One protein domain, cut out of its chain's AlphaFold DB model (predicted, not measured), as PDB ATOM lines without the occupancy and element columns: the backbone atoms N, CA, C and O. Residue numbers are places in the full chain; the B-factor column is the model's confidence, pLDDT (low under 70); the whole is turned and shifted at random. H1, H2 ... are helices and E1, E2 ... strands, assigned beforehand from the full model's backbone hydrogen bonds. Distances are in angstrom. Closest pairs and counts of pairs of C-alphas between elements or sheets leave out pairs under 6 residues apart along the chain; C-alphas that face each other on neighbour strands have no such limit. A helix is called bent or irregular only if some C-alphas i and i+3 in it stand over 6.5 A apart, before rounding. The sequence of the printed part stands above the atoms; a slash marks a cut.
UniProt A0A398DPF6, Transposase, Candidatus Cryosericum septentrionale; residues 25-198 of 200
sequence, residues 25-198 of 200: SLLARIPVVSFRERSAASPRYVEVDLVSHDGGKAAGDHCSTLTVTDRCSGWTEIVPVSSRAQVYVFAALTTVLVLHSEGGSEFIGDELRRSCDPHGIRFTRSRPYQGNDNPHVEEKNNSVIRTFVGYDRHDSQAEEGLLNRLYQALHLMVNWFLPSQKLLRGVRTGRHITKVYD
ATOM      1  N   SER A  25      -6.125  70.692  29.192       63.94
ATOM      2  CA  SER A  25      -7.131  70.083  30.052       63.94
ATOM      3  C   SER A  25      -6.396  69.279  31.118       63.94
ATOM      4  O   SER A  25      -5.357  68.676  30.848       63.94
ATOM      5  N   LEU A  26      -6.882  69.300  32.355       62.59
ATOM      6  CA  LEU A  26      -6.247  68.578  33.456       62.59
ATOM      7  C   LEU A  26      -6.081  67.076  33.123       62.59
ATOM      8  O   LEU A  26      -5.070  66.471  33.484       62.59
ATOM      9  N   LEU A  27      -6.955  66.529  32.268       64.69
ATOM     10  CA  LEU A  27      -6.794  65.236  31.596       64.69
ATOM     11  C   LEU A  27      -5.476  65.040  30.827       64.69
ATOM     12  O   LEU A  27      -4.923  63.939  30.840       64.69
ATOM     13  N   ALA A  28      -4.965  66.059  30.134       67.94
ATOM     14  CA  ALA A  28      -3.693  65.990  29.411       67.94
ATOM     15  C   ALA A  28      -2.498  65.781  30.358       67.94
ATOM     16  O   ALA A  28      -1.482  65.222  29.955       67.94
ATOM     17  N   ARG A  29      -2.647  66.149  31.639       74.06
ATOM     18  CA  ARG A  29      -1.619  65.989  32.680       74.06
ATOM     19  C   ARG A  29      -1.630  64.602  33.332       74.06
ATOM     20  O   ARG A  29      -0.731  64.294  34.118       74.06
ATOM     21  N   ILE A  30      -2.628  63.764  33.036       79.50
ATOM     22  CA  ILE A  30      -2.706  62.385  33.529       79.50
ATOM     23  C   ILE A  30      -2.046  61.458  32.498       79.50
ATOM     24  O   ILE A  30      -2.532  61.377  31.363       79.50
ATOM     25  N   PRO A  31      -0.979  60.727  32.878       84.75
ATOM     26  CA  PRO A  31      -0.311  59.794  31.982       84.75
ATOM     27  C   PRO A  31      -1.277  58.747  31.425       84.75
ATOM     28  O   PRO A  31      -1.975  58.066  32.181       84.75
ATOM     29  N   VAL A  32      -1.276  58.605  30.101       85.31
ATOM     30  CA  VAL A  32      -1.978  57.530  29.400       85.31
ATOM     31  C   VAL A  32      -1.066  56.310  29.362       85.31
ATOM     32  O   VAL A  32       0.084  56.424  28.941       85.31
ATOM     33  N   VAL A  33      -1.560  55.160  29.816       84.06
ATOM     34  CA  VAL A  33      -0.792  53.909  29.874       84.06
ATOM     35  C   VAL A  33      -1.672  52.772  29.367       84.06
ATOM     36  O   VAL A  33      -2.797  52.609  29.831       84.06
ATOM     37  N   SER A  34      -1.169  51.986  28.417       83.31
ATOM     38  CA  SER A  34      -1.865  50.792  27.929       83.31
ATOM     39  C   SER A  34      -1.714  49.608  28.882       83.31
ATOM     40  O   SER A  34      -0.752  49.537  29.650       83.31
ATOM     41  N   PHE A  35      -2.590  48.605  28.767       78.00
ATOM     42  CA  PHE A  35      -2.467  47.369  29.552       78.00
ATOM     43  C   PHE A  35      -1.070  46.727  29.467       78.00
ATOM     44  O   PHE A  35      -0.536  46.259  30.469       78.00
ATOM     45  N   ARG A  36      -0.447  46.745  28.277       75.56
ATOM     46  CA  ARG A  36       0.866  46.118  28.026       75.56
ATOM     47  C   ARG A  36       2.037  46.851  28.674       75.56
ATOM     48  O   ARG A  36       3.048  46.227  28.972       75.56
ATOM     49  N   GLU A  37       1.918  48.161  28.850       73.06
ATOM     50  CA  GLU A  37       2.964  49.002  29.442       73.06
ATOM     51  C   GLU A  37       2.928  48.974  30.973       73.06
ATOM     52  O   GLU A  37       3.857  49.443  31.635       73.06
ATOM     53  N   ARG A  38       1.863  48.422  31.563       74.00
ATOM     54  CA  ARG A  38       1.743  48.292  33.011       74.00
ATOM     55  C   ARG A  38       2.632  47.137  33.477       74.00
ATOM     56  O   ARG A  38       2.506  46.007  33.012       74.00
ATOM     57  N   SER A  39       3.517  47.431  34.431       62.84
ATOM     58  CA  SER A  39       4.396  46.454  35.092       62.84
ATOM     59  C   SER A  39       3.618  45.241  35.602       62.84
ATOM     60  O   SER A  39       2.419  45.361  35.855       62.84
ATOM     61  N   ALA A  40       4.286  44.094  35.785       64.50
ATOM     62  CA  ALA A  40       3.697  42.867  36.336       64.50
ATOM     63  C   ALA A  40       2.856  43.133  37.599       64.50
ATOM     64  O   ALA A  40       3.129  44.073  38.350       64.50
ATOM     65  N   ALA A  41       1.801  42.334  37.798       67.75
ATOM     66  CA  ALA A  41       0.788  42.602  38.814       67.75
ATOM     67  C   ALA A  41       1.431  42.560  40.204       67.75
ATOM     68  O   ALA A  41       1.776  41.492  40.697       67.75
ATOM     69  N   SER A  42       1.617  43.733  40.805       76.38
ATOM     70  CA  SER A  42       2.116  43.897  42.169       76.38
ATOM     71  C   SER A  42       0.959  44.358  43.045       76.38
ATOM     72  O   SER A  42       0.094  45.081  42.536       76.38
ATOM     73  N   PRO A  43       0.898  43.959  44.326       79.88
ATOM     74  CA  PRO A  43      -0.120  44.475  45.230       79.88
ATOM     75  C   PRO A  43      -0.093  46.004  45.236       79.88
ATOM     76  O   PRO A  43       0.967  46.602  45.018       79.88
ATOM     77  N   ARG A  44      -1.232  46.631  45.546       82.06
ATOM     78  CA  ARG A  44      -1.392  48.095  45.631       82.06
ATOM     79  C   ARG A  44      -1.468  48.787  44.262       82.06
ATOM     80  O   ARG A  44      -1.386  50.016  44.190       82.06
ATOM     81  N   TYR A  45      -1.626  48.009  43.189       87.75
ATOM     82  CA  TYR A  45      -1.932  48.491  41.842       87.75
ATOM     83  C   TYR A  45      -3.407  48.227  41.582       87.75
ATOM     84  O   TYR A  45      -3.796  47.086  41.338       87.75
ATOM     85  N   VAL A  46      -4.214  49.281  41.626       86.88
ATOM     86  CA  VAL A  46      -5.668  49.169  41.540       86.88
ATOM     87  C   VAL A  46      -6.199  49.717  40.222       86.88
ATOM     88  O   VAL A  46      -5.701  50.714  39.693       86.88
ATOM     89  N   GLU A  47      -7.211  49.044  39.694       88.12
ATOM     90  CA  GLU A  47      -8.072  49.535  38.622       88.12
ATOM     91  C   GLU A  47      -9.359  50.067  39.225       88.12
ATOM     92  O   GLU A  47      -9.919  49.443  40.128       88.12
ATOM     93  N   VAL A  48      -9.810  51.216  38.733       86.12
ATOM     94  CA  VAL A  48     -11.060  51.828  39.163       86.12
ATOM     95  C   VAL A  48     -11.957  52.135  37.983       86.12
ATOM     96  O   VAL A  48     -11.483  52.534  36.915       86.12
ATOM     97  N   ASP A  49     -13.254  51.988  38.204       85.00
ATOM     98  CA  ASP A  49     -14.273  52.364  37.236       85.00
ATOM     99  C   ASP A  49     -15.577  52.778  37.931       85.00
ATOM    100  O   ASP A  49     -15.803  52.450  39.102       85.00
ATOM    101  N   LEU A  50     -16.420  53.518  37.208       85.38
ATOM    102  CA  LEU A  50     -17.759  53.893  37.640       85.38
ATOM    103  C   LEU A  50     -18.834  53.233  36.785       85.38
ATOM    104  O   LEU A  50     -19.005  53.534  35.605       85.38
ATOM    105  N   VAL A  51     -19.667  52.433  37.444       88.94
ATOM    106  CA  VAL A  51     -20.856  51.844  36.838       88.94
ATOM    107  C   VAL A  51     -22.065  52.735  37.107       88.94
ATOM    108  O   VAL A  51     -22.492  52.876  38.249       88.94
ATOM    109  N   SER A  52     -22.629  53.325  36.052       89.88
ATOM    110  CA  SER A  52     -23.864  54.120  36.123       89.88
ATOM    111  C   SER A  52     -25.102  53.245  36.379       89.88
ATOM    112  O   SER A  52     -25.285  52.227  35.692       89.88
ATOM    113  N   HIS A  53     -25.964  53.685  37.305       92.50
ATOM    114  CA  HIS A  53     -27.305  53.135  37.574       92.50
ATOM    115  C   HIS A  53     -28.392  54.095  37.087       92.50
ATOM    116  O   HIS A  53     -29.210  54.597  37.857       92.50
ATOM    117  N   ASP A  54     -28.363  54.416  35.796       91.31
ATOM    118  CA  ASP A  54     -29.267  55.393  35.183       91.31
ATOM    119  C   ASP A  54     -30.552  54.786  34.588       91.31
ATOM    120  O   ASP A  54     -31.424  55.531  34.122       91.31
ATOM    121  N   GLY A  55     -30.694  53.456  34.584       91.25
ATOM    122  CA  GLY A  55     -31.840  52.786  33.962       91.25
ATOM    123  C   GLY A  55     -31.913  52.951  32.442       91.25
ATOM    124  O   GLY A  55     -33.001  52.871  31.872       91.25
ATOM    125  N   GLY A  56     -30.805  53.290  31.777       90.50
ATOM    126  CA  GLY A  56     -30.771  53.679  30.365       90.50
ATOM    127  C   GLY A  56     -31.148  55.144  30.108       90.50
ATOM    128  O   GLY A  56     -31.276  55.553  28.952       90.50
ATOM    129  N   LYS A  57     -31.333  55.956  31.158       88.94
ATOM    130  CA  LYS A  57     -31.676  57.384  31.063       88.94
ATOM    131  C   LYS A  57     -30.661  58.233  31.821       88.94
ATOM    132  O   LYS A  57     -30.902  58.635  32.951       88.94
ATOM    133  N   ALA A  58     -29.568  58.608  31.162       84.75
ATOM    134  CA  ALA A  58     -28.491  59.398  31.775       84.75
ATOM    135  C   ALA A  58     -28.904  60.797  32.293       84.75
ATOM    136  O   ALA A  58     -28.122  61.450  32.978       84.75
ATOM    137  N   ALA A  59     -30.099  61.286  31.941       86.19
ATOM    138  CA  ALA A  59     -30.607  62.567  32.417       86.19
ATOM    139  C   ALA A  59     -31.019  62.507  33.900       86.19
ATOM    140  O   ALA A  59     -31.630  61.536  34.355       86.19
ATOM    141  N   GLY A  60     -30.735  63.592  34.624       83.94
ATOM    142  CA  GLY A  60     -31.005  63.716  36.056       83.94
ATOM    143  C   GLY A  60     -29.990  62.981  36.931       83.94
ATOM    144  O   GLY A  60     -29.220  62.142  36.454       83.94
ATOM    145  N   ASP A  61     -30.014  63.298  38.219       84.44
ATOM    146  CA  ASP A  61     -29.133  62.673  39.199       84.44
ATOM    147  C   ASP A  61     -29.502  61.199  39.390       84.44
ATOM    148  O   ASP A  61     -30.668  60.803  39.301       84.44
ATOM    149  N   HIS A  62     -28.473  60.381  39.565       87.25
ATOM    150  CA  HIS A  62     -28.560  58.948  39.804       87.25
ATOM    151  C   HIS A  62     -27.278  58.489  40.496       87.25
ATOM    152  O   HIS A  62     -26.205  59.079  40.330       87.25
ATOM    153  N   CYS A  63     -27.394  57.408  41.250       88.75
ATOM    154  CA  CYS A  63     -26.269  56.744  41.868       88.75
ATOM    155  C   CYS A  63     -25.385  56.100  40.796       88.75
ATOM    156  O   CYS A  63     -25.826  55.665  39.732       88.75
ATOM    157  N   SER A  64     -24.103  56.000  41.098       88.62
ATOM    158  CA  SER A  64     -23.173  55.118  40.401       88.62
ATOM    159  C   SER A  64     -22.517  54.199  41.423       88.62
ATOM    160  O   SER A  64     -22.601  54.450  42.620       88.62
ATOM    161  N   THR A  65     -21.846  53.148  40.977       89.12
ATOM    162  CA  THR A  65     -20.979  52.342  41.840       89.12
ATOM    163  C   THR A  65     -19.539  52.547  41.443       89.12
ATOM    164  O   THR A  65     -19.189  52.347  40.283       89.12
ATOM    165  N   LEU A  66     -18.714  52.927  42.415       87.62
ATOM    166  CA  LEU A  66     -17.267  52.888  42.304       87.62
ATOM    167  C   LEU A  66     -16.789  51.468  42.563       87.62
ATOM    168  O   LEU A  66     -16.988  50.940  43.656       87.62
ATOM    169  N   THR A  67     -16.132  50.888  41.568       88.31
ATOM    170  CA  THR A  67     -15.442  49.604  41.684       88.31
ATOM    171  C   THR A  67     -13.954  49.862  41.788       88.31
ATOM    172  O   THR A  67     -13.400  50.598  40.977       88.31
ATOM    173  N   VAL A  68     -13.295  49.234  42.756       87.94
ATOM    174  CA  VAL A  68     -11.844  49.287  42.950       87.94
ATOM    175  C   VAL A  68     -11.331  47.859  43.004       87.94
ATOM    176  O   VAL A  68     -11.734  47.107  43.882       87.94
ATOM    177  N   THR A  69     -10.457  47.466  42.081       88.69
ATOM    178  CA  THR A  69      -9.919  46.099  42.012       88.69
ATOM    179  C   THR A  69      -8.396  46.100  42.043       88.69
ATOM    180  O   THR A  69      -7.757  46.681  41.167       88.69
ATOM    181  N   ASP A  70      -7.798  45.427  43.027       88.25
ATOM    182  CA  ASP A  70      -6.355  45.188  43.078       88.25
ATOM    183  C   ASP A  70      -5.951  44.128  42.047       88.25
ATOM    184  O   ASP A  70      -6.424  42.991  42.048       88.25
ATOM    185  N   ARG A  71      -5.020  44.488  41.163       86.56
ATOM    186  CA  ARG A  71      -4.632  43.650  40.025       86.56
ATOM    187  C   ARG A  71      -3.879  42.381  40.428       86.56
ATOM    188  O   ARG A  71      -3.803  41.431  39.646       86.56
ATOM    189  N   CYS A  72      -3.251  42.369  41.603       85.94
ATOM    190  CA  CYS A  72      -2.399  41.275  42.066       85.94
ATOM    191  C   CYS A  72      -3.179  40.214  42.841       85.94
ATOM    192  O   CYS A  72      -2.981  39.028  42.608       85.94
ATOM    193  N   SER A  73      -4.116  40.621  43.679       85.50
ATOM    194  CA  SER A  73      -4.954  39.720  44.473       85.50
ATOM    195  C   SER A  73      -6.310  39.440  43.829       85.50
ATOM    196  O   SER A  73      -6.913  38.416  44.113       85.50
ATOM    197  N   GLY A  74      -6.793  40.326  42.950       87.56
ATOM    198  CA  GLY A  74      -8.184  40.301  42.495       87.56
ATOM    199  C   GLY A  74      -9.170  40.807  43.553       87.56
ATOM    200  O   GLY A  74     -10.375  40.705  43.332       87.56
ATOM    201  N   TRP A  75      -8.666  41.342  44.674       89.44
ATOM    202  CA  TRP A  75      -9.477  41.928  45.734       89.44
ATOM    203  C   TRP A  75     -10.266  43.113  45.192       89.44
ATOM    204  O   TRP A  75      -9.680  44.032  44.612       89.44
ATOM    205  N   THR A  76     -11.580  43.102  45.397       89.94
ATOM    206  CA  THR A  76     -12.497  44.094  44.846       89.94
ATOM    207  C   THR A  76     -13.327  44.738  45.948       89.94
ATOM    208  O   THR A  76     -14.024  44.060  46.697       89.94
ATOM    209  N   GLU A  77     -13.306  46.066  45.993       89.25
ATOM    210  CA  GLU A  77     -14.237  46.874  46.776       89.25
ATOM    211  C   GLU A  77     -15.236  47.560  45.849       89.25
ATOM    212  O   GLU A  77     -14.868  48.057  44.782       89.25
ATOM    213  N   ILE A  78     -16.499  47.594  46.267       89.25
ATOM    214  CA  ILE A  78     -17.584  48.261  45.547       89.25
ATOM    215  C   ILE A  78     -18.350  49.167  46.498       89.25
ATOM    216  O   ILE A  78     -18.755  48.739  47.577       89.25
ATOM    217  N   VAL A  79     -18.559  50.420  46.099       86.75
ATOM    218  CA  VAL A  79     -19.232  51.424  46.936       86.75
ATOM    219  C   VAL A  79     -20.190  52.257  46.094       86.75
ATOM    220  O   VAL A  79     -19.792  52.739  45.030       86.75
ATOM    221  N   PRO A  80     -21.457  52.424  46.522       88.38
ATOM    222  CA  PRO A  80     -22.367  53.311  45.827       88.38
ATOM    223  C   PRO A  80     -21.954  54.763  46.086       88.38
ATOM    224  O   PRO A  80     -21.529  55.129  47.179       88.38
ATOM    225  N   VAL A  81     -22.073  55.591  45.059       83.44
ATOM    226  CA  VAL A  81     -21.786  57.020  45.093       83.44
ATOM    227  C   VAL A  81     -22.995  57.763  44.533       83.44
ATOM    228  O   VAL A  81     -23.369  57.581  43.374       83.44
ATOM    229  N   SER A  82     -23.620  58.606  45.354       73.69
ATOM    230  CA  SER A  82     -24.816  59.379  44.975       73.69
ATOM    231  C   SER A  82     -24.519  60.529  44.011       73.69
ATOM    232  O   SER A  82     -25.418  61.054  43.363       73.69
ATOM    233  N   SER A  83     -23.250  60.911  43.861       65.62
ATOM    234  CA  SER A  83     -22.813  61.785  42.774       65.62
ATOM    235  C   SER A  83     -21.411  61.409  42.311       65.62
ATOM    236  O   SER A  83     -20.588  60.913  43.083       65.62
ATOM    237  N   ARG A  84     -21.084  61.732  41.056       61.62
ATOM    238  CA  ARG A  84     -19.703  61.620  40.543       61.62
ATOM    239  C   ARG A  84     -18.718  62.464  41.366       61.62
ATOM    240  O   ARG A  84     -17.543  62.135  41.441       61.62
ATOM    241  N   ALA A  85     -19.223  63.487  42.060       55.41
ATOM    242  CA  ALA A  85     -18.485  64.321  42.999       55.41
ATOM    243  C   ALA A  85     -18.311  63.685  44.395       55.41
ATOM    244  O   ALA A  85     -17.871  64.364  45.309       55.41
ATOM    245  N   GLN A  86     -18.660  62.417  44.612       57.03
ATOM    246  CA  GLN A  86     -18.354  61.686  45.853       57.03
ATOM    247  C   GLN A  86     -17.326  60.568  45.650       57.03
ATOM    248  O   GLN A  86     -16.918  59.911  46.606       57.03
ATOM    249  N   VAL A  87     -16.808  60.414  44.429       58.19
ATOM    250  CA  VAL A  87     -15.726  59.469  44.099       58.19
ATOM    251  C   VAL A  87     -14.457  59.730  44.933       58.19
ATOM    252  O   VAL A  87     -13.623  58.843  45.104       58.19
ATOM    253  N   TYR A  88     -14.334  60.915  45.542       54.03
ATOM    254  CA  TYR A  88     -13.235  61.300  46.433       54.03
ATOM    255  C   TYR A  88     -13.070  60.425  47.686       54.03
ATOM    256  O   TYR A  88     -12.004  60.463  48.300       54.03
ATOM    257  N   VAL A  89     -14.085  59.648  48.084       54.38
ATOM    258  CA  VAL A  89     -14.086  58.952  49.384       54.38
ATOM    259  C   VAL A  89     -13.114  57.757  49.442       54.38
ATOM    260  O   VAL A  89     -12.751  57.317  50.529       54.38
ATOM    261  N   PHE A  90     -12.564  57.281  48.320       52.34
ATOM    262  CA  PHE A  90     -11.701  56.085  48.314       52.34
ATOM    263  C   PHE A  90     -10.186  56.315  48.389       52.34
ATOM    264  O   PHE A  90      -9.421  55.356  48.330       52.34
ATOM    265  N   ALA A  91      -9.735  57.551  48.628       47.88
ATOM    266  CA  ALA A  91      -8.374  57.775  49.131       47.88
ATOM    267  C   ALA A  91      -8.213  57.397  50.621       47.88
ATOM    268  O   ALA A  91      -7.104  57.422  51.146       47.88
ATOM    269  N   ALA A  92      -9.294  56.983  51.295       44.91
ATOM    270  CA  ALA A  92      -9.257  56.481  52.669       44.91
ATOM    271  C   ALA A  92      -8.537  55.121  52.829       44.91
ATOM    272  O   ALA A  92      -8.260  54.702  53.951       44.91
ATOM    273  N   LEU A  93      -8.183  54.436  51.735       50.50
ATOM    274  CA  LEU A  93      -7.341  53.239  51.762       50.50
ATOM    275  C   LEU A  93      -5.876  53.650  51.575       50.50
ATOM    276  O   LEU A  93      -5.349  53.648  50.463       50.50
ATOM    277  N   THR A  94      -5.202  53.988  52.673       51.66
ATOM    278  CA  THR A  94      -3.794  54.439  52.775       51.66
ATOM    279  C   THR A  94      -2.738  53.449  52.243       51.66
ATOM    280  O   THR A  94      -1.549  53.556  52.544       51.66
ATOM    281  N   THR A  95      -3.143  52.455  51.458       64.25
ATOM    282  CA  THR A  95      -2.313  51.369  50.949       64.25
ATOM    283  C   THR A  95      -2.253  51.319  49.425       64.25
ATOM    284  O   THR A  95      -1.534  50.476  48.918       64.25
ATOM    285  N   VAL A  96      -2.889  52.203  48.654       75.25
ATOM    286  CA  VAL A  96      -2.730  52.210  47.181       75.25
ATOM    287  C   VAL A  96      -1.410  52.886  46.771       75.25
ATOM    288  O   VAL A  96      -1.021  53.892  47.353       75.25
ATOM    289  N   LEU A  97      -0.693  52.332  45.784       80.06
ATOM    290  CA  LEU A  97       0.493  52.960  45.169       80.06
ATOM    291  C   LEU A  97       0.188  53.521  43.786       80.06
ATOM    292  O   LEU A  97       0.662  54.599  43.427       80.06
ATOM    293  N   VAL A  98      -0.571  52.765  42.996       82.81
ATOM    294  CA  VAL A  98      -0.892  53.111  41.616       82.81
ATOM    295  C   VAL A  98      -2.379  52.922  41.406       82.81
ATOM    296  O   VAL A  98      -2.902  51.836  41.643       82.81
ATOM    297  N   LEU A  99      -3.034  53.973  40.926       85.50
ATOM    298  CA  LEU A  99      -4.443  53.968  40.564       85.50
ATOM    299  C   LEU A  99      -4.556  54.132  39.047       85.50
ATOM    300  O   LEU A  99      -3.897  54.988  38.446       85.50
ATOM    301  N   HIS A 100      -5.361  53.281  38.421       85.94
ATOM    302  CA  HIS A 100      -5.615  53.303  36.987       85.94
ATOM    303  C   HIS A 100      -7.117  53.400  36.728       85.94
ATOM    304  O   HIS A 100      -7.851  52.531  37.182       85.94
ATOM    305  N   SER A 101      -7.575  54.442  36.032       84.44
ATOM    306  CA  SER A 101      -8.994  54.602  35.683       84.44
ATOM    307  C   SER A 101      -9.234  54.460  34.189       84.44
ATOM    308  O   SER A 101      -8.339  54.712  33.375       84.44
ATOM    309  N   GLU A 102     -10.471  54.133  33.817       78.00
ATOM    310  CA  GLU A 102     -10.912  54.315  32.438       78.00
ATOM    311  C   GLU A 102     -10.884  55.801  32.064       78.00
ATOM    312  O   GLU A 102     -10.979  56.696  32.911       78.00
ATOM    313  N   GLY A 103     -10.724  56.090  30.772       64.06
ATOM    314  CA  GLY A 103     -10.660  57.455  30.239       64.06
ATOM    315  C   GLY A 103     -12.002  58.205  30.226       64.06
ATOM    316  O   GLY A 103     -12.162  59.127  29.425       64.06
ATOM    317  N   GLY A 104     -12.971  57.794  31.047       55.91
ATOM    318  CA  GLY A 104     -14.349  58.279  31.046       55.91
ATOM    319  C   GLY A 104     -14.544  59.571  31.843       55.91
ATOM    320  O   GLY A 104     -14.516  59.572  33.067       55.91
ATOM    321  N   SER A 105     -14.851  60.656  31.128       54.12
ATOM    322  CA  SER A 105     -15.200  62.005  31.611       54.12
ATOM    323  C   SER A 105     -14.088  62.802  32.315       54.12
ATOM    324  O   SER A 105     -13.374  62.315  33.186       54.12
ATOM    325  N   GLU A 106     -13.963  64.077  31.935       53.53
ATOM    326  CA  GLU A 106     -12.941  64.999  32.461       53.53
ATOM    327  C   GLU A 106     -13.083  65.234  33.973       53.53
ATOM    328  O   GLU A 106     -12.089  65.420  34.665       53.53
ATOM    329  N   PHE A 107     -14.312  65.129  34.488       49.31
ATOM    330  CA  PHE A 107     -14.657  65.363  35.889       49.31
ATOM    331  C   PHE A 107     -13.954  64.358  36.820       49.31
ATOM    332  O   PHE A 107     -13.099  64.741  37.613       49.31
ATOM    333  N   ILE A 108     -14.171  63.053  36.610       61.44
ATOM    334  CA  ILE A 108     -13.596  61.981  37.446       61.44
ATOM    335  C   ILE A 108     -12.060  62.037  37.465       61.44
ATOM    336  O   ILE A 108     -11.439  61.852  38.514       61.44
ATOM    337  N   GLY A 109     -11.438  62.321  36.314       67.56
ATOM    338  CA  GLY A 109      -9.982  62.394  36.190       67.56
ATOM    339  C   GLY A 109      -9.365  63.492  37.057       67.56
ATOM    340  O   GLY A 109      -8.408  63.241  37.791       67.56
ATOM    341  N   ASP A 110      -9.933  64.693  37.034       70.19
ATOM    342  CA  ASP A 110      -9.391  65.855  37.755       70.19
ATOM    343  C   ASP A 110      -9.476  65.695  39.277       70.19
ATOM    344  O   ASP A 110      -8.759  66.324  40.059       70.19
ATOM    345  N   GLU A 111     -10.377  64.834  39.706       71.19
ATOM    346  CA  GLU A 111     -10.892  64.766  41.060       71.19
ATOM    347  C   GLU A 111     -10.257  63.618  41.813       71.19
ATOM    348  O   GLU A 111      -9.694  63.818  42.893       71.19
ATOM    349  N   LEU A 112     -10.171  62.466  41.147       74.31
ATOM    350  CA  LEU A 112      -9.250  61.406  41.526       74.31
ATOM    351  C   LEU A 112      -7.815  61.925  41.585       74.31
ATOM    352  O   LEU A 112      -7.105  61.623  42.543       74.31
ATOM    353  N   ARG A 113      -7.389  62.757  40.621       76.88
ATOM    354  CA  ARG A 113      -6.030  63.311  40.624       76.88
ATOM    355  C   ARG A 113      -5.758  64.170  41.857       76.88
ATOM    356  O   ARG A 113      -4.753  63.946  42.530       76.88
ATOM    357  N   ARG A 114      -6.665  65.100  42.175       77.25
ATOM    358  CA  ARG A 114      -6.574  65.951  43.376       77.25
ATOM    359  C   ARG A 114      -6.515  65.137  44.667       77.25
ATOM    360  O   ARG A 114      -5.845  65.555  45.604       77.25
ATOM    361  N   SER A 115      -7.184  63.987  44.705       76.06
ATOM    362  CA  SER A 115      -7.136  63.072  45.846       76.06
ATOM    363  C   SER A 115      -5.832  62.256  45.899       76.06
ATOM    364  O   SER A 115      -5.283  62.021  46.973       76.06
ATOM    365  N   CYS A 116      -5.282  61.873  44.743       79.31
ATOM    366  CA  CYS A 116      -4.054  61.080  44.639       79.31
ATOM    367  C   CYS A 116      -2.778  61.870  44.974       79.31
ATOM    368  O   CYS A 116      -1.885  61.322  45.624       79.31
ATOM    369  N   ASP A 117      -2.685  63.133  44.539       79.88
ATOM    370  CA  ASP A 117      -1.455  63.935  44.651       79.88
ATOM    371  C   ASP A 117      -0.956  64.083  46.112       79.88
ATOM    372  O   ASP A 117       0.225  63.817  46.349       79.88
ATOM    373  N   PRO A 118      -1.799  64.409  47.119       80.75
ATOM    374  CA  PRO A 118      -1.367  64.493  48.520       80.75
ATOM    375  C   PRO A 118      -0.902  63.160  49.122       80.75
ATOM    376  O   PRO A 118      -0.130  63.156  50.076       80.75
ATOM    377  N   HIS A 119      -1.361  62.033  48.573       78.38
ATOM    378  CA  HIS A 119      -1.073  60.690  49.082       78.38
ATOM    379  C   HIS A 119       0.100  60.014  48.352       78.38
ATOM    380  O   HIS A 119       0.427  58.865  48.642       78.38
ATOM    381  N   GLY A 120       0.728  60.701  47.389       81.81
ATOM    382  CA  GLY A 120       1.809  60.134  46.580       81.81
ATOM    383  C   GLY A 120       1.357  58.978  45.680       81.81
ATOM    384  O   GLY A 120       2.181  58.165  45.260       81.81
ATOM    385  N   ILE A 121       0.057  58.888  45.382       83.75
ATOM    386  CA  ILE A 121      -0.505  57.831  44.539       83.75
ATOM    387  C   ILE A 121      -0.241  58.187  43.077       83.75
ATOM    388  O   ILE A 121      -0.626  59.252  42.588       83.75
ATOM    389  N   ARG A 122       0.386  57.272  42.332       86.19
ATOM    390  CA  ARG A 122       0.587  57.451  40.893       86.19
ATOM    391  C   ARG A 122      -0.723  57.185  40.161       86.19
ATOM    392  O   ARG A 122      -1.118  56.034  39.989       86.19
ATOM    393  N   PHE A 123      -1.353  58.245  39.672       85.44
ATOM    394  CA  PHE A 123      -2.559  58.137  38.860       85.44
ATOM    395  C   PHE A 123      -2.235  58.026  37.363       85.44
ATOM    396  O   PHE A 123      -1.434  58.801  36.833       85.44
ATOM    397  N   THR A 124      -2.857  57.067  36.679       86.38
ATOM    398  CA  THR A 124      -2.756  56.860  35.224       86.38
ATOM    399  C   THR A 124      -4.132  56.557  34.628       86.38
ATOM    400  O   THR A 124      -5.040  56.157  35.353       86.38
ATOM    401  N   ARG A 125      -4.290  56.717  33.311       85.94
ATOM    402  CA  ARG A 125      -5.553  56.437  32.610       85.94
ATOM    403  C   ARG A 125      -5.362  55.576  31.367       85.94
ATOM    404  O   ARG A 125      -4.281  55.576  30.774       85.94
ATOM    405  N   SER A 126      -6.420  54.883  30.971       85.56
ATOM    406  CA  SER A 126      -6.473  54.088  29.741       85.56
ATOM    407  C   SER A 126      -6.369  54.955  28.486       85.56
ATOM    408  O   SER A 126      -6.606  56.171  28.509       85.56
ATOM    409  N   ARG A 127      -6.052  54.326  27.351       84.50
ATOM    410  CA  ARG A 127      -6.095  55.010  26.055       84.50
ATOM    411  C   ARG A 127      -7.549  55.300  25.654       84.50
ATOM    412  O   ARG A 127      -8.432  54.483  25.920       84.50
ATOM    413  N   PRO A 128      -7.821  56.428  24.972       79.62
ATOM    414  CA  PRO A 128      -9.155  56.710  24.455       79.62
ATOM    415  C   PRO A 128      -9.674  55.573  23.567       79.62
ATOM    416  O   PRO A 128      -8.960  55.109  22.676       79.62
ATOM    417  N   TYR A 129     -10.925  55.163  23.794       74.62
ATOM    418  CA  TYR A 129     -11.622  54.122  23.025       74.62
ATOM    419  C   TYR A 129     -10.958  52.731  23.070       74.62
ATOM    420  O   TYR A 129     -11.055  51.967  22.111       74.62
ATOM    421  N   GLN A 130     -10.275  52.393  24.169       78.56
ATOM    422  CA  GLN A 130      -9.644  51.086  24.379       78.56
ATOM    423  C   GLN A 130     -10.149  50.433  25.676       78.56
ATOM    424  O   GLN A 130      -9.503  50.562  26.708       78.56
ATOM    425  N   GLY A 131     -11.276  49.708  25.623       68.94
ATOM    426  CA  GLY A 131     -11.844  49.026  26.810       68.94
ATOM    427  C   GLY A 131     -10.901  47.977  27.418       68.94
ATOM    428  O   GLY A 131     -10.658  47.937  28.616       68.94
ATOM    429  N   ASN A 132     -10.166  47.257  26.565       78.06
ATOM    430  CA  ASN A 132      -9.216  46.223  27.000       78.06
ATOM    431  C   ASN A 132      -8.011  46.733  27.827       78.06
ATOM    432  O   ASN A 132      -7.120  45.940  28.141       78.06
ATOM    433  N   ASP A 133      -7.913  48.032  28.117       82.12
ATOM    434  CA  ASP A 133      -6.873  48.571  28.994       82.12
ATOM    435  C   ASP A 133      -7.169  48.317  30.495       82.12
ATOM    436  O   ASP A 133      -6.217  48.258  31.287       82.12
ATOM    437  N   ASN A 134      -8.441  48.063  30.858       83.81
ATOM    438  CA  ASN A 134      -8.926  47.888  32.241       83.81
ATOM    439  C   ASN A 134      -9.685  46.560  32.477       83.81
ATOM    440  O   ASN A 134     -10.772  46.544  33.057       83.81
ATOM    441  N   PRO A 135      -9.130  45.410  32.057       86.81
ATOM    442  CA  PRO A 135      -9.894  44.170  31.992       86.81
ATOM    443  C   PRO A 135     -10.345  43.641  33.362       86.81
ATOM    444  O   PRO A 135     -11.337  42.919  33.427       86.81
ATOM    445  N   HIS A 136      -9.641  43.959  34.457       88.06
ATOM    446  CA  HIS A 136      -9.959  43.382  35.766       88.06
ATOM    447  C   HIS A 136     -11.167  44.064  36.401       88.06
ATOM    448  O   HIS A 136     -12.043  43.389  36.943       88.06
ATOM    449  N   VAL A 137     -11.238  45.395  36.320       87.44
ATOM    450  CA  VAL A 137     -12.414  46.122  36.810       87.44
ATOM    451  C   VAL A 137     -13.625  45.901  35.897       87.44
ATOM    452  O   VAL A 137     -14.718  45.679  36.412       87.44
ATOM    453  N   GLU A 138     -13.439  45.823  34.572       89.19
ATOM    454  CA  GLU A 138     -14.511  45.471  33.625       89.19
ATOM    455  C   GLU A 138     -15.112  44.084  33.929       89.19
ATOM    456  O   GLU A 138     -16.334  43.907  33.934       89.19
ATOM    457  N   GLU A 139     -14.271  43.088  34.227       90.56
ATOM    458  CA  GLU A 139     -14.723  41.754  34.634       90.56
ATOM    459  C   GLU A 139     -15.578  41.817  35.907       90.56
ATOM    460  O   GLU A 139     -16.649  41.204  35.970       90.56
ATOM    461  N   LYS A 140     -15.142  42.581  36.913       91.12
ATOM    462  CA  LYS A 140     -15.844  42.718  38.198       91.12
ATOM    463  C   LYS A 140     -17.137  43.508  38.083       91.12
ATOM    464  O   LYS A 140     -18.141  43.122  38.679       91.12
ATOM    465  N   ASN A 141     -17.165  44.542  37.254       92.06
ATOM    466  CA  ASN A 141     -18.389  45.272  36.949       92.06
ATOM    467  C   ASN A 141     -19.465  44.340  36.383       92.06
ATOM    468  O   ASN A 141     -20.617  44.396  36.804       92.06
ATOM    469  N   ASN A 142     -19.089  43.439  35.474       91.81
ATOM    470  CA  ASN A 142     -20.026  42.485  34.888       91.81
ATOM    471  C   ASN A 142     -20.409  41.354  35.861       91.81
ATOM    472  O   ASN A 142     -21.593  41.102  36.094       91.81
ATOM    473  N   SER A 143     -19.417  40.684  36.449       91.81
ATOM    474  CA  SER A 143     -19.623  39.503  37.305       91.81
ATOM    475  C   SER A 143     -20.229  39.822  38.671       91.81
ATOM    476  O   SER A 143     -20.870  38.958  39.265       91.81
ATOM    477  N   VAL A 144     -20.062  41.051  39.165       93.06
ATOM    478  CA  VAL A 144     -20.595  41.480  40.459       93.06
ATOM    479  C   VAL A 144     -21.730  42.476  40.252       93.06
ATOM    480  O   VAL A 144     -22.889  42.153  40.489       93.06
ATOM    481  N   ILE A 145     -21.446  43.680  39.757       93.81
ATOM    482  CA  ILE A 145     -22.448  44.758  39.768       93.81
ATOM    483  C   ILE A 145     -23.621  44.436  38.846       93.81
ATOM    484  O   ILE A 145     -24.766  44.414  39.293       93.81
ATOM    485  N   ARG A 146     -23.364  44.122  37.574       94.12
ATOM    486  CA  ARG A 146     -24.438  43.805  36.621       94.12
ATOM    487  C   ARG A 146     -25.169  42.508  36.958       94.12
ATOM    488  O   ARG A 146     -26.328  42.374  36.593       94.12
ATOM    489  N   THR A 147     -24.523  41.588  37.669       94.50
ATOM    490  CA  THR A 147     -25.139  40.320  38.082       94.50
ATOM    491  C   THR A 147     -26.061  40.489  39.291       94.50
ATOM    492  O   THR A 147     -27.163  39.951  39.288       94.50
ATOM    493  N   PHE A 148     -25.640  41.242  40.314       94.50
ATOM    494  CA  PHE A 148     -26.394  41.379  41.569       94.50
ATOM    495  C   PHE A 148     -27.318  42.598  41.619       94.50
ATOM    496  O   PHE A 148     -28.297  42.577  42.359       94.50
ATOM    497  N   VAL A 149     -27.006  43.654  40.866       94.94
ATOM    498  CA  VAL A 149     -27.765  44.919  40.857       94.94
ATOM    499  C   VAL A 149     -28.501  45.123  39.536       94.94
ATOM    500  O   VAL A 149     -29.607  45.647  39.518       94.94
ATOM    501  N   GLY A 150     -27.913  44.682  38.424       94.56
ATOM    502  CA  GLY A 150     -28.517  44.825  37.102       94.56
ATOM    503  C   GLY A 150     -28.262  46.190  36.459       94.56
ATOM    504  O   GLY A 150     -27.147  46.726  36.491       94.56
ATOM    505  N   TYR A 151     -29.289  46.704  35.785       94.56
ATOM    506  CA  TYR A 151     -29.239  47.933  34.981       94.56
ATOM    507  C   TYR A 151     -30.299  48.951  35.396       94.56
ATOM    508  O   TYR A 151     -30.490  49.934  34.682       94.56
ATOM    509  N   ASP A 152     -30.996  48.708  36.505       93.19
ATOM    510  CA  ASP A 152     -32.078  49.566  36.965       93.19
ATOM    511  C   ASP A 152     -31.568  50.945  37.390       93.19
ATOM    512  O   ASP A 152     -30.374  51.174  37.609       93.19
ATOM    513  N   ARG A 153     -32.500  51.898  37.451       93.75
ATOM    514  CA  ARG A 153     -32.200  53.236  37.947       93.75
ATOM    515  C   ARG A 153     -32.207  53.227  39.471       93.75
ATOM    516  O   ARG A 153     -33.151  52.716  40.063       93.75
ATOM    517  N   HIS A 154     -31.205  53.855  40.075       93.31
ATOM    518  CA  HIS A 154     -31.160  54.110  41.513       93.31
ATOM    519  C   HIS A 154     -30.871  55.588  41.742       93.31
ATOM    520  O   HIS A 154     -29.781  56.055  41.419       93.31
ATOM    521  N   ASP A 155     -31.827  56.346  42.265       91.44
ATOM    522  CA  ASP A 155     -31.705  57.803  42.417       91.44
ATOM    523  C   ASP A 155     -32.221  58.339  43.758       91.44
ATOM    524  O   ASP A 155     -32.180  59.546  44.005       91.44
ATOM    525  N   SER A 156     -32.615  57.447  44.670       90.69
ATOM    526  CA  SER A 156     -32.991  57.806  46.035       90.69
ATOM    527  C   SER A 156     -31.936  57.410  47.072       90.69
ATOM    528  O   SER A 156     -31.251  56.391  46.967       90.69
ATOM    529  N   GLN A 157     -31.872  58.174  48.163       89.38
ATOM    530  CA  GLN A 157     -31.015  57.856  49.313       89.38
ATOM    531  C   GLN A 157     -31.376  56.504  49.960       89.38
ATOM    532  O   GLN A 157     -30.523  55.826  50.534       89.38
ATOM    533  N   ALA A 158     -32.647  56.094  49.876       93.62
ATOM    534  CA  ALA A 158     -33.088  54.794  50.369       93.62
ATOM    535  C   ALA A 158     -32.484  53.646  49.542       93.62
ATOM    536  O   ALA A 158     -31.984  52.679  50.119       93.62
ATOM    537  N   GLU A 159     -32.476  53.771  48.212       93.75
ATOM    538  CA  GLU A 159     -31.839  52.803  47.312       93.75
ATOM    539  C   GLU A 159     -30.323  52.773  47.495       93.75
ATOM    540  O   GLU A 159     -29.751  51.692  47.597       93.75
ATOM    541  N   GLU A 160     -29.669  53.927  47.642       90.62
ATOM    542  CA  GLU A 160     -28.242  54.002  47.987       90.62
ATOM    543  C   GLU A 160     -27.940  53.268  49.307       90.62
ATOM    544  O   GLU A 160     -26.952  52.536  49.422       90.62
ATOM    545  N   GLY A 161     -28.815  53.405  50.306       91.19
ATOM    546  CA  GLY A 161     -28.727  52.665  51.564       91.19
ATOM    547  C   GLY A 161     -28.864  51.148  51.386       91.19
ATOM    548  O   GLY A 161     -28.161  50.386  52.055       91.19
ATOM    549  N   LEU A 162     -29.729  50.695  50.475       95.06
ATOM    550  CA  LEU A 162     -29.872  49.276  50.133       95.06
ATOM    551  C   LEU A 162     -28.649  48.747  49.380       95.06
ATOM    552  O   LEU A 162     -28.142  47.683  49.738       95.06
ATOM    553  N   LEU A 163     -28.132  49.505  48.407       94.25
ATOM    554  CA  LEU A 163     -26.899  49.177  47.690       94.25
ATOM    555  C   LEU A 163     -25.724  49.038  48.660       94.25
ATOM    556  O   LEU A 163     -24.998  48.051  48.595       94.25
ATOM    557  N   ASN A 164     -25.583  49.957  49.618       91.25
ATOM    558  CA  ASN A 164     -24.548  49.871  50.651       91.25
ATOM    559  C   ASN A 164     -24.633  48.567  51.457       91.25
ATOM    560  O   ASN A 164     -23.624  47.886  51.645       91.25
ATOM    561  N   ARG A 165     -25.832  48.186  51.918       94.56
ATOM    562  CA  ARG A 165     -26.028  46.929  52.666       94.56
ATOM    563  C   ARG A 165     -25.725  45.703  51.811       94.56
ATOM    564  O   ARG A 165     -25.082  44.770  52.289       94.56
ATOM    565  N   LEU A 166     -26.160  45.709  50.551       95.25
ATOM    566  CA  LEU A 166     -25.849  44.647  49.601       95.25
ATOM    567  C   LEU A 166     -24.334  44.527  49.404       95.25
ATOM    568  O   LEU A 166     -23.791  43.429  49.465       95.25
ATOM    569  N   TYR A 167     -23.638  45.646  49.216       93.19
ATOM    570  CA  TYR A 167     -22.205  45.656  48.928       93.19
ATOM    571  C   TYR A 167     -21.360  45.205  50.117       93.19
ATOM    572  O   TYR A 167     -20.365  44.519  49.912       93.19
ATOM    573  N   GLN A 168     -21.796  45.459  51.353       90.75
ATOM    574  CA  GLN A 168     -21.172  44.872  52.545       90.75
ATOM    575  C   GLN A 168     -21.240  43.337  52.544       90.75
ATOM    576  O   GLN A 168     -20.270  42.674  52.910       90.75
ATOM    577  N   ALA A 169     -22.359  42.756  52.102       93.12
ATOM    578  CA  ALA A 169     -22.479  41.306  51.963       93.12
ATOM    579  C   ALA A 169     -21.661  40.775  50.770       93.12
ATOM    580  O   ALA A 169     -20.970  39.759  50.890       93.12
ATOM    581  N   LEU A 170     -21.693  41.479  49.631       92.69
ATOM    582  CA  LEU A 170     -20.929  41.110  48.437       92.69
ATOM    583  C   LEU A 170     -19.421  41.189  48.665       92.69
ATOM    584  O   LEU A 170     -18.714  40.344  48.133       92.69
ATOM    585  N   HIS A 171     -18.931  42.128  49.476       90.06
ATOM    586  CA  HIS A 171     -17.522  42.208  49.859       90.06
ATOM    587  C   HIS A 171     -17.016  40.865  50.401       90.06
ATOM    588  O   HIS A 171     -16.008  40.343  49.926       90.06
ATOM    589  N   LEU A 172     -17.743  40.265  51.351       90.31
ATOM    590  CA  LEU A 172     -17.370  38.965  51.912       90.31
ATOM    591  C   LEU A 172     -17.416  37.883  50.835       90.31
ATOM    592  O   LEU A 172     -16.452  37.150  50.647       90.31
ATOM    593  N   MET A 173     -18.515  37.805  50.090       92.19
ATOM    594  CA  MET A 173     -18.699  36.772  49.074       92.19
ATOM    595  C   MET A 173     -17.636  36.832  47.969       92.19
ATOM    596  O   MET A 173     -17.011  35.819  47.662       92.19
ATOM    597  N   VAL A 174     -17.403  38.010  47.391       91.31
ATOM    598  CA  VAL A 174     -16.488  38.210  46.262       91.31
ATOM    599  C   VAL A 174     -15.035  38.025  46.684       91.31
ATOM    600  O   VAL A 174     -14.282  37.395  45.950       91.31
ATOM    601  N   ASN A 175     -14.640  38.539  47.852       90.56
ATOM    602  CA  ASN A 175     -13.233  38.523  48.256       90.56
ATOM    603  C   ASN A 175     -12.822  37.246  48.998       90.56
ATOM    604  O   ASN A 175     -11.655  36.869  48.933       90.56
ATOM    605  N   TRP A 176     -13.749  36.568  49.684       89.31
ATOM    606  CA  TRP A 176     -13.422  35.381  50.488       89.31
ATOM    607  C   TRP A 176     -13.914  34.066  49.894       89.31
ATOM    608  O   TRP A 176     -13.303  33.030  50.142       89.31
ATOM    609  N   PHE A 177     -15.014  34.081  49.137       89.81
ATOM    610  CA  PHE A 177     -15.690  32.849  48.717       89.81
ATOM    611  C   PHE A 177     -15.721  32.638  47.198       89.81
ATOM    612  O   PHE A 177     -16.048  31.539  46.754       89.81
ATOM    613  N   LEU A 178     -15.357  33.645  46.398       86.31
ATOM    614  CA  LEU A 178     -15.348  33.583  44.934       86.31
ATOM    615  C   LEU A 178     -13.957  33.933  44.374       86.31
ATOM    616  O   LEU A 178     -13.745  35.048  43.886       86.31
ATOM    617  N   PRO A 179     -12.992  32.993  44.422       77.12
ATOM    618  CA  PRO A 179     -11.658  33.243  43.894       77.12
ATOM    619  C   PRO A 179     -11.719  33.529  42.390       77.12
ATOM    620  O   PRO A 179     -12.500  32.936  41.646       77.12
ATOM    621  N   SER A 180     -10.891  34.469  41.938       78.44
ATOM    622  CA  SER A 180     -10.830  34.881  40.532       78.44
ATOM    623  C   SER A 180      -9.572  34.325  39.887       78.44
ATOM    624  O   SER A 180      -8.467  34.673  40.295       78.44
ATOM    625  N   GLN A 181      -9.747  33.485  38.870       83.31
ATOM    626  CA  GLN A 181      -8.631  32.954  38.095       83.31
ATOM    627  C   GLN A 181      -8.215  33.944  37.009       83.31
ATOM    628  O   GLN A 181      -9.039  34.432  36.235       83.31
ATOM    629  N   LYS A 182      -6.918  34.202  36.891       81.00
ATOM    630  CA  LYS A 182      -6.362  35.103  35.886       81.00
ATOM    631  C   LYS A 182      -5.935  34.342  34.657       81.00
ATOM    632  O   LYS A 182      -5.314  33.283  34.716       81.00
ATOM    633  N   LEU A 183      -6.213  34.937  33.504       84.69
ATOM    634  CA  LEU A 183      -5.745  34.423  32.230       84.69
ATOM    635  C   LEU A 183      -4.220  34.590  32.122       84.69
ATOM    636  O   LEU A 183      -3.727  35.700  31.940       84.69
ATOM    637  N   LEU A 184      -3.478  33.482  32.171       82.88
ATOM    638  CA  LEU A 184      -2.023  33.464  31.992       82.88
ATOM    639  C   LEU A 184      -1.633  33.578  30.517       82.88
ATOM    640  O   LEU A 184      -0.729  34.331  30.158       82.88
ATOM    641  N   ARG A 185      -2.304  32.816  29.645       83.69
ATOM    642  CA  ARG A 185      -2.103  32.897  28.190       83.69
ATOM    643  C   ARG A 185      -3.314  32.410  27.409       83.69
ATOM    644  O   ARG A 185      -4.018  31.499  27.831       83.69
ATOM    645  N   GLY A 186      -3.492  32.966  26.216       87.25
ATOM    646  CA  GLY A 186      -4.398  32.445  25.197       87.25
ATOM    647  C   GLY A 186      -3.612  32.016  23.962       87.25
ATOM    648  O   GLY A 186      -2.861  32.817  23.412       87.25
ATOM    649  N   VAL A 187      -3.782  30.773  23.512       89.25
ATOM    650  CA  VAL A 187      -3.206  30.275  22.253       89.25
ATOM    651  C   VAL A 187      -4.333  30.095  21.245       89.25
ATOM    652  O   VAL A 187      -5.301  29.379  21.507       89.25
ATOM    653  N   ARG A 188      -4.221  30.761  20.093       90.75
ATOM    654  CA  ARG A 188      -5.196  30.645  19.008       90.75
ATOM    655  C   ARG A 188      -4.743  29.596  17.995       90.75
ATOM    656  O   ARG A 188      -3.698  29.759  17.374       90.75
ATOM    657  N   THR A 189      -5.572  28.579  17.783       89.31
ATOM    658  CA  THR A 189      -5.364  27.521  16.787       89.31
ATOM    659  C   THR A 189      -6.518  27.564  15.786       89.31
ATOM    660  O   THR A 189      -7.632  27.105  16.059       89.31
ATOM    661  N   GLY A 190      -6.282  28.190  14.629       91.56
ATOM    662  CA  GLY A 190      -7.321  28.467  13.635       91.56
ATOM    663  C   GLY A 190      -8.429  29.376  14.191       91.56
ATOM    664  O   GLY A 190      -8.203  30.556  14.481       91.56
ATOM    665  N   ARG A 191      -9.645  28.829  14.332       89.75
ATOM    666  CA  ARG A 191     -10.810  29.530  14.909       89.75
ATOM    667  C   ARG A 191     -10.945  29.369  16.428       89.75
ATOM    668  O   ARG A 191     -11.684  30.136  17.033       89.75
ATOM    669  N   HIS A 192     -10.235  28.424  17.037       87.69
ATOM    670  CA  HIS A 192     -10.350  28.125  18.463       87.69
ATOM    671  C   HIS A 192      -9.307  28.895  19.276       87.69
ATOM    672  O   HIS A 192      -8.169  29.061  18.837       87.69
ATOM    673  N   ILE A 193      -9.686  29.344  20.473       90.62
ATOM    674  CA  ILE A 193      -8.775  29.961  21.441       90.62
ATOM    675  C   ILE A 193      -8.749  29.072  22.679       90.62
ATOM    676  O   ILE A 193      -9.768  28.911  23.346       90.62
ATOM    677  N   THR A 194      -7.581  28.517  22.991       90.12
ATOM    678  CA  THR A 194      -7.346  27.791  24.242       90.12
ATOM    679  C   THR A 194      -6.788  28.764  25.265       90.12
ATOM    680  O   THR A 194      -5.759  29.395  25.020       90.12
ATOM    681  N   LYS A 195      -7.475  28.906  26.398       90.25
ATOM    682  CA  LYS A 195      -7.096  29.793  27.498       90.25
ATOM    683  C   LYS A 195      -6.515  28.965  28.641       90.25
ATOM    684  O   LYS A 195      -7.091  27.949  29.010       90.25
ATOM    685  N   VAL A 196      -5.374  29.394  29.168       87.44
ATOM    686  CA  VAL A 196      -4.723  28.804  30.342       87.44
ATOM    687  C   VAL A 196      -4.801  29.820  31.466       87.44
ATOM    688  O   VAL A 196      -4.397  30.968  31.267       87.44
ATOM    689  N   TYR A 197      -5.306  29.391  32.614       86.88
ATOM    690  CA  TYR A 197      -5.499  30.224  33.794       86.88
ATOM    691  C   TYR A 197      -4.536  29.823  34.913       86.88
ATOM    692  O   TYR A 197      -3.927  28.751  34.845       86.88
ATOM    693  N   ASP A 198      -4.368  30.694  35.902       83.06
ATOM    694  CA  ASP A 198      -3.682  30.354  37.144       83.06
ATOM    695  C   ASP A 198      -4.547  29.460  38.046       83.06
ATOM    696  O   ASP A 198      -5.722  29.178  37.779       83.06
TER     697      ASP A 198
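Overview. This is residues 25 to 198 of the 200 residues of the protein "Transposase" of Candidatus Cryosericum septentrionale (UniProt A0A398DPF6). A strongly twisted sheet of five strands makes the middle of the body, with H2 and H3 over one face and H4 and H5 over the other, H5 running along the edge strand E3; a two-stranded hairpin, E6 and E7, reaches away from this body and adds to its length. The small H1 packs on H3. The printed part has 174 residues, with five named helices and seven named strands in the order H1 E1 E2 E3 H2 E4 H3 E5 H4 H5 E6 E7. The five-stranded sheet is mixed, in the order E3 E2 E1 E4 E5, and the class is mixed, helices and strands. The whole is compact, with a radius of gyration of the C-alphas of 16.5 A and spans of 50 by 36 by 31 A.

Arrangement. Start at H1, residues 26 to 29, which touches residues 106 to 110 alone of H3, residues 106 to 119; their closest C-alphas, Leu 26 and Asp 110, are 6.0 A apart. Next look at E1, residues 45 to 52, E2, residues 64 to 70, and E3, residues 76 to 81: they form a meander, each strand the antiparallel neighbour of the one before. In the hairpin of E1 and E2, N 47 and O 69 are 2.8 A apart; in that of E2 and E3, N 66 and O 79 are 2.8 A apart. H2, residues 84 to 92, leads on to E4, residues 98 to 101, in a split strand-helix-strand unit, E3, H2, E4, whose strands run the same way with E2 and E1 between them; its crossover is right-handed. H2 is on the sheet at a height of 9.2 A, over E3 and E2, and touches H3 at a shallow tilt of 20 degrees, the same way, with the C-alphas of Tyr 88 and Leu 112 closest at 6.3 A. E4 is parallel to E1, with N 48 and O 100 at 2.8 A. E4, H3 and E5, residues 122 to 125, form a strand-helix-strand unit, two parallel neighbour strands with a helix between, again right-handed; N 124 and O 99 are 2.9 A apart. H3 lies on the same face as H2, and H4, residues 135 to 148, on the opposite face, over E2 and E1 at a height of 8.7 A. H5, residues 157 to 177, runs along E3, with the C-alphas of Ile 78 and Tyr 167 closest at 6.3 A. H4 and H5 are close but not clearly touching, at 7.8 A between the C-alphas of Val 144 and Val 174. Last comes the antiparallel hairpin of E6, residues 183 to 189, and E7, residues 192 to 197, with N 187 and O 194 at 2.8 A; both strands are apart from H4. O i to N i+4 pairs within hydrogen-bond range are 8 of 10 in H3 and in H4, 16 of 17 in H5 and 0 of 5 in H2, which has 1 of 6 O i to N i+3 pairs; H1 is too short for an i+4 pair.

Along the chain. Find C-alpha 26 at (-6.247, 68.578, 33.456), where H1 begins. E1 starts at C-alpha 45, (-1.932, 48.491, 41.842), and runs 23.4 A; E2 runs 19.7 A and E3 15.9 A. H2 spans 16.8 A, H3 20.9 A and H4 19.3 A. H2 and H3 are irregular, but only just: C-alphas 85 and 88 are 7.0 A apart, and C-alphas 115 and 118 are 6.52 A apart. H5, 29.3 A long, has a kink of 28 degrees near residue 169. E7 ends at C-alpha 197, (-5.499, 30.224, 33.794).

Size, cuts and confidence. The C-alphas farthest apart, those of Ala 158 and Gly 190, are 52.0 A apart. The printed part has no cut. The links from H1 to E1 and from E1 to E2 are long. Mean pLDDT of the printed part is 82.0; look for values under 70 at residues 25 to 28, 39 to 41, 83 to 95, 103 to 109 and 131.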